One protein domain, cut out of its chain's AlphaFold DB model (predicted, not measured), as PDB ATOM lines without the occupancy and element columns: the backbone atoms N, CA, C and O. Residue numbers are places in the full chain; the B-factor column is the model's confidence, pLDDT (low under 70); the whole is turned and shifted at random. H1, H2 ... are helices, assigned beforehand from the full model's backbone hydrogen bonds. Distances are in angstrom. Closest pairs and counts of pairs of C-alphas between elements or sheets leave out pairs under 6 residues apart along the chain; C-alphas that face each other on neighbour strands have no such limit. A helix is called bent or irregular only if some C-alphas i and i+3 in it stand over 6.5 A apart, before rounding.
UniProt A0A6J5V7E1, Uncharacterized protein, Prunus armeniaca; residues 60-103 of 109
ATOM      1  N   GLU A  60     -53.970 -50.402 -25.126       84.94
ATOM      2  CA  GLU A  60     -52.909 -50.134 -24.148       84.94
ATOM      3  C   GLU A  60     -51.948 -51.315 -24.016       84.94
ATOM      4  O   GLU A  60     -50.735 -51.120 -24.107       84.94
ATOM      5  N   ASP A  61     -52.474 -52.538 -23.908       86.50
ATOM      6  CA  ASP A  61     -51.665 -53.757 -23.830       86.50
ATOM      7  C   ASP A  61     -50.847 -53.964 -25.106       86.50
ATOM      8  O   ASP A  61     -49.669 -54.327 -25.052       86.50
ATOM      9  N   ASN A  62     -51.443 -53.686 -26.270       84.62
ATOM     10  CA  ASN A  62     -50.729 -53.754 -27.543       84.62
ATOM     11  C   ASN A  62     -49.566 -52.756 -27.588       84.62
ATOM     12  O   ASN A  62     -48.442 -53.149 -27.909       84.62
ATOM     13  N   ARG A  63     -49.801 -51.495 -27.198       86.75
ATOM     14  CA  ARG A  63     -48.745 -50.470 -27.130       86.75
ATOM     15  C   ARG A  63     -47.637 -50.852 -26.149       86.75
ATOM     16  O   ARG A  63     -46.458 -50.663 -26.448       86.75
ATOM     17  N   PHE A  64     -47.992 -51.433 -25.006       86.75
ATOM     18  CA  PHE A  64     -47.029 -51.932 -24.028       86.75
ATOM     19  C   PHE A  64     -46.156 -53.062 -24.598       86.75
ATOM     20  O   PHE A  64     -44.927 -53.023 -24.490       86.75
ATOM     21  N   VAL A  65     -46.765 -54.053 -25.257       86.62
ATOM     22  CA  VAL A  65     -46.037 -55.172 -25.880       86.62
ATOM     23  C   VAL A  65     -45.126 -54.690 -27.009       86.62
ATOM     24  O   VAL A  65     -44.015 -55.207 -27.162       86.62
ATOM     25  N   GLU A  66     -45.561 -53.711 -27.798       87.50
ATOM     26  CA  GLU A  66     -44.732 -53.096 -28.838       87.50
ATOM     27  C   GLU A  66     -43.510 -52.393 -28.241       87.50
ATOM     28  O   GLU A  66     -42.386 -52.700 -28.647       87.50
ATOM     29  N   ALA A  67     -43.696 -51.567 -27.208       86.19
ATOM     30  CA  ALA A  67     -42.590 -50.914 -26.510       86.19
ATOM     31  C   ALA A  67     -41.588 -51.937 -25.937       86.19
ATOM     32  O   ALA A  67     -40.374 -51.797 -26.108       86.19
ATOM     33  N   LEU A  68     -42.079 -53.024 -25.326       86.38
ATOM     34  CA  LEU A  68     -41.222 -54.095 -24.811       86.38
ATOM     35  C   LEU A  68     -40.430 -54.815 -25.907       86.38
ATOM     36  O   LEU A  68     -39.271 -55.185 -25.692       86.38
ATOM     37  N   ARG A  69     -41.027 -55.019 -27.087       87.69
ATOM     38  CA  ARG A  69     -40.347 -55.651 -28.230       87.69
ATOM     39  C   ARG A  69     -39.183 -54.810 -28.740       87.69
ATOM     40  O   ARG A  69     -38.160 -55.380 -29.118       87.69
ATOM     41  N   GLU A  70     -39.315 -53.488 -28.732       86.25
ATOM     42  CA  GLU A  70     -38.253 -52.576 -29.166       86.25
ATOM     43  C   GLU A  70     -37.064 -52.565 -28.201       86.25
ATOM     44  O   GLU A  70     -35.909 -52.594 -28.634       86.25
ATOM     45  N   VAL A  71     -37.322 -52.589 -26.890       88.44
ATOM     46  CA  VAL A  71     -36.259 -52.543 -25.866       88.44
ATOM     47  C   VAL A  71     -35.629 -53.906 -25.577       88.44
ATOM     48  O   VAL A  71     -34.544 -53.986 -24.992       88.44
ATOM     49  N   GLN A  72     -36.277 -54.986 -26.016       87.94
ATOM     50  CA  GLN A  72     -35.878 -56.369 -25.779       87.94
ATOM     51  C   GLN A  72     -34.370 -56.641 -25.987       87.94
ATOM     52  O   GLN A  72     -33.759 -57.280 -25.123       87.94
ATOM     53  N   PRO A  73     -33.714 -56.165 -27.069       87.44
ATOM     54  CA  PRO A  73     -32.293 -56.430 -27.294       87.44
ATOM     55  C   PRO A  73     -31.391 -55.872 -26.185       87.44
ATOM     56  O   PRO A  73     -30.419 -56.523 -25.795       87.44
ATOM     57  N   TYR A  74     -31.730 -54.703 -25.639       84.62
ATOM     58  CA  TYR A  74     -30.956 -54.036 -24.591       84.62
ATOM     59  C   TYR A  74     -31.106 -54.735 -23.239       84.62
ATOM     60  O   TYR A  74     -30.119 -54.910 -22.522       84.62
ATOM     61  N   VAL A  75     -32.315 -55.210 -22.925       87.62
ATOM     62  CA  VAL A  75     -32.579 -56.007 -21.717       87.62
ATOM     63  C   VAL A  75     -31.766 -57.301 -21.746       87.62
ATOM     64  O   VAL A  75     -31.096 -57.648 -20.772       87.62
ATOM     65  N   PHE A  76     -31.763 -58.006 -22.881       86.00
ATOM     66  CA  PHE A  76     -31.013 -59.256 -23.015       86.00
ATOM     67  C   PHE A  76     -29.497 -59.063 -22.942       86.00
ATOM     68  O   PHE A  76     -28.818 -59.892 -22.337       86.00
ATOM     69  N   LEU A  77     -28.964 -57.980 -23.513       89.06
ATOM     70  CA  LEU A  77     -27.528 -57.683 -23.487       89.06
ATOM     71  C   LEU A  77     -26.988 -57.506 -22.056       89.06
ATOM     72  O   LEU A  77     -25.846 -57.876 -21.756       89.06
ATOM     73  N   ASN A  78     -27.827 -56.951 -21.184       86.50
ATOM     74  CA  ASN A  78     -27.474 -56.545 -19.828       86.50
ATOM     75  C   ASN A  78     -27.974 -57.509 -18.745       86.50
ATOM     76  O   ASN A  78     -27.699 -57.306 -17.563       86.50
ATOM     77  N   ARG A  79     -28.667 -58.586 -19.131       88.62
ATOM     78  CA  ARG A  79     -29.178 -59.590 -18.196       88.62
ATOM     79  C   ARG A  79     -28.032 -60.225 -17.400       88.62
ATOM     80  O   ARG A  79     -27.093 -60.764 -17.978       88.62
ATOM     81  N   GLY A  80     -28.147 -60.194 -16.072       90.69
ATOM     82  CA  GLY A  80     -27.154 -60.761 -15.152       90.69
ATOM     83  C   GLY A  80     -25.909 -59.895 -14.940       90.69
ATOM     84  O   GLY A  80     -24.944 -60.373 -14.350       90.69
ATOM     85  N   ARG A  81     -25.905 -58.645 -15.422       90.31
ATOM     86  CA  ARG A  81     -24.843 -57.673 -15.141       90.31
ATOM     87  C   ARG A  81     -25.203 -56.816 -13.931       90.31
ATOM     88  O   ARG A  81     -26.374 -56.540 -13.693       90.31
ATOM     89  N   THR A  82     -24.177 -56.352 -13.227       93.31
ATOM     90  CA  THR A  82     -24.317 -55.386 -12.135       93.31
ATOM     91  C   THR A  82     -24.009 -53.988 -12.649       93.31
ATOM     92  O   THR A  82     -22.969 -53.774 -13.273       93.31
ATOM     93  N   PHE A  83     -24.897 -53.040 -12.361       89.75
ATOM     94  CA  PHE A  83     -24.695 -51.622 -12.631       89.75
ATOM     95  C   PHE A  83     -24.486 -50.895 -11.309       89.75
ATOM     96  O   PHE A  83     -25.259 -51.077 -10.373       89.75
ATOM     97  N   VAL A  84     -23.436 -50.080 -11.236       92.44
ATOM     98  CA  VAL A  84     -23.224 -49.146 -10.126       92.44
ATOM     99  C   VAL A  84     -23.628 -47.770 -10.633       92.44
ATOM    100  O   VAL A  84     -23.042 -47.277 -11.597       92.44
ATOM    101  N   VAL A  85     -24.648 -47.176 -10.016       88.00
ATOM    102  CA  VAL A  85     -25.185 -45.864 -10.390       88.00
ATOM    103  C   VAL A  85     -24.968 -44.916  -9.218       88.00
ATOM    104  O   VAL A  85     -25.463 -45.161  -8.122       88.00
ATOM    105  N   ALA A  86     -24.198 -43.851  -9.441       89.19
ATOM    106  CA  ALA A  86     -24.030 -42.772  -8.475       89.19
ATOM    107  C   ALA A  86     -25.026 -41.656  -8.811       89.19
ATOM    108  O   ALA A  86     -24.964 -41.088  -9.901       89.19
ATOM    109  N   ILE A  87     -25.943 -41.365  -7.888       84.69
ATOM    110  CA  ILE A  87     -26.937 -40.292  -8.017       84.69
ATOM    111  C   ILE A  87     -26.515 -39.161  -7.075       84.69
ATOM    112  O   ILE A  87     -26.206 -39.414  -5.912       84.69
ATOM    113  N   ALA A  88     -26.450 -37.928  -7.580       84.88
ATOM    114  CA  ALA A  88     -26.023 -36.757  -6.815       84.88
ATOM    115  C   ALA A  88     -26.658 -35.466  -7.356       84.88
ATOM    116  O   ALA A  88     -27.143 -35.431  -8.490       84.88
ATOM    117  N   GLY A  89     -26.589 -34.400  -6.555       84.44
ATOM    118  CA  GLY A  89     -27.048 -33.060  -6.923       84.44
ATOM    119  C   GLY A  89     -28.570 -32.927  -6.934       84.44
ATOM    120  O   GLY A  89     -29.270 -33.636  -6.217       84.44
ATOM    121  N   GLU A  90     -29.072 -32.042  -7.795       77.62
ATOM    122  CA  GLU A  90     -30.483 -31.631  -7.847       77.62
ATOM    123  C   GLU A  90     -31.467 -32.786  -8.086       77.62
ATOM    124  O   GLU A  90     -32.624 -32.703  -7.695       77.62
ATOM    125  N   ILE A  91     -31.024 -33.898  -8.685       75.31
ATOM    126  CA  ILE A  91     -31.866 -35.088  -8.892       75.31
ATOM    127  C   ILE A  91     -32.299 -35.708  -7.554       75.31
ATOM    128  O   ILE A  91     -33.382 -36.276  -7.484       75.31
ATOM    129  N   VAL A  92     -31.474 -35.593  -6.506       76.81
ATOM    130  CA  VAL A  92     -31.816 -36.033  -5.142       76.81
ATOM    131  C   VAL A  92     -32.712 -35.005  -4.449       76.81
ATOM    132  O   VAL A  92     -33.604 -35.378  -3.693       76.81
ATOM    133  N   ASP A  93     -32.497 -33.718  -4.730       79.94
ATOM    134  CA  ASP A  93     -33.236 -32.623  -4.095       79.94
ATOM    135  C   ASP A  93     -34.640 -32.423  -4.683       79.94
ATOM    136  O   ASP A  93     -35.482 -31.786  -4.050       79.94
ATOM    137  N   ILE A  94     -34.912 -32.958  -5.881       82.06
ATOM    138  CA  ILE A  94     -36.228 -32.911  -6.522       82.06
ATOM    139  C   ILE A  94     -36.956 -34.244  -6.279       82.06
ATOM    140  O   ILE A  94     -36.669 -35.230  -6.969       82.06
ATOM    141  N   PRO A  95     -37.963 -34.277  -5.382       78.50
ATOM    142  CA  PRO A  95     -38.621 -35.520  -4.977       78.50
ATOM    143  C   PRO A  95     -39.235 -36.276  -6.156       78.50
ATOM    144  O   PRO A  95     -39.068 -37.478  -6.266       78.50
ATOM    145  N   ILE A  96     -39.841 -35.567  -7.115       83.06
ATOM    146  CA  ILE A  96     -40.517 -36.177  -8.273       83.06
ATOM    147  C   ILE A  96     -39.564 -37.038  -9.117       83.06
ATOM    148  O   ILE A  96     -39.940 -38.117  -9.571       83.06
ATOM    149  N   TYR A  97     -38.335 -36.569  -9.351       80.06
ATOM    150  CA  TYR A  97     -37.370 -37.313 -10.164       80.06
ATOM    151  C   TYR A  97     -36.727 -38.443  -9.370       80.06
ATOM    152  O   TYR A  97     -36.498 -39.518  -9.920       80.06
ATOM    153  N   PHE A  98     -36.465 -38.214  -8.085       84.12
ATOM    154  CA  PHE A  98     -35.911 -39.236  -7.212       84.12
ATOM    155  C   PHE A  98     -36.899 -40.387  -6.986       84.12
ATOM    156  O   PHE A  98     -36.532 -41.550  -7.132       84.12
ATOM    157  N   ASP A  99     -38.170 -40.070  -6.745       84.81
ATOM    158  CA  ASP A  99     -39.239 -41.049  -6.550       84.81
ATOM    159  C   ASP A  99     -39.459 -41.885  -7.813       84.81
ATOM    160  O   ASP A  99     -39.585 -43.105  -7.728       84.81
ATOM    161  N   ALA A 100     -39.420 -41.267  -8.998       84.38
ATOM    162  CA  ALA A 100     -39.514 -41.989 -10.268       84.38
ATOM    163  C   ALA A 100     -38.328 -42.944 -10.509       84.38
ATOM    164  O   ALA A 100     -38.497 -43.982 -11.146       84.38
ATOM    165  N   LEU A 101     -37.132 -42.617 -10.006       83.00
ATOM    166  CA  LEU A 101     -35.959 -43.498 -10.073       83.00
ATOM    167  C   LEU A 101     -36.043 -44.663  -9.080       83.00
ATOM    168  O   LEU A 101     -35.495 -45.730  -9.353       83.00
ATOM    169  N   LEU A 102     -36.689 -44.446  -7.933       83.00
ATOM    170  CA  LEU A 102     -36.882 -45.454  -6.890       83.00
ATOM    171  C   LEU A 102     -38.132 -46.308  -7.092       83.00
ATOM    172  O   LEU A 102     -38.285 -47.325  -6.413       83.00
ATOM    173  N   GLN A 103     -39.036 -45.905  -7.984       84.44
ATOM    174  CA  GLN A 103     -40.253 -46.650  -8.248       84.44
ATOM    175  C   GLN A 103     -39.909 -47.989  -8.908       84.44
ATOM    176  O   GLN A 103     -39.641 -48.076 -10.107       84.44
TER     177      GLN A 103
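Overview. This is residues 60 to 103 of the 109 residues of an uncharacterized protein of Prunus armeniaca (UniProt A0A6J5V7E1). The printed part is an open arch: the long helix H1, kinked along its length, makes one leg, a long link of residues 79 to 89 spans over, and the two short helices H2 and H3 make a small foot at the other end. The space between H1 and the two short helices is empty, and H3 folds back into the arch. There are 44 residues printed, with three named helices in the order H1, H2, H3 and no named strand, and the class is all helix. The whole is extended, with a radius of gyration of the C-alphas of 14.6 A, and its outline is flat, spanning 36 by 29 by 12 A.

Arrangement. H1, residues 60 to 78, touches no helix. It has a kink of 50 degrees near residue 71 and is irregular there: C-alphas 70 and 73 are 7.3 A apart. A long link of 11 residues leads to H2, residues 90 to 93, and H1 and H2 are apart. A tight link of one residue, Ile 94, leads on to H3, residues 95 to 102. H2 and H3 only just touch, and only at the corner by their link, with 3 pairs of C-alphas within 8 A; their closest C-alphas, those of Val 92 and Phe 98, are 5.6 A apart. H1 and H3 are apart. In H3 every O i to N i+4 pair is within hydrogen-bond range, in H1 13 of 15 are, and H2 is too short for such a pair, but its one O i to N i+3 pair is within range.

Along the chain. H1 begins with C-alpha 60 at (-52.909, -50.134, -24.148) and ends with C-alpha 78 at (-27.474, -56.545, -19.828), 26.6 A from first to last C-alpha. On the link, C-alpha 83 stands at (-24.695, -51.622, -12.631). H2 runs from Glu 90 to Asp 93. H3 runs from Pro 95 to Leu 102, 10.3 A from first to last C-alpha, and ends with C-alpha 102 at (-36.882, -45.454, -6.890).

Size, cuts and confidence. The two C-alphas farthest apart, those of Asn 62 and Gly 89, are 37.6 A apart, while the first and last printed C-alphas, of Glu 60 and Gln 103, are 20.6 A apart. Residues 60 to 86, of which 60 to 78 belong to H1, stand free. The printed part has no cut, and its long link is that from H1 to H2. The mean pLDDT of the printed part is 85.5, that of H2 is 77, and no printed residue is under 70.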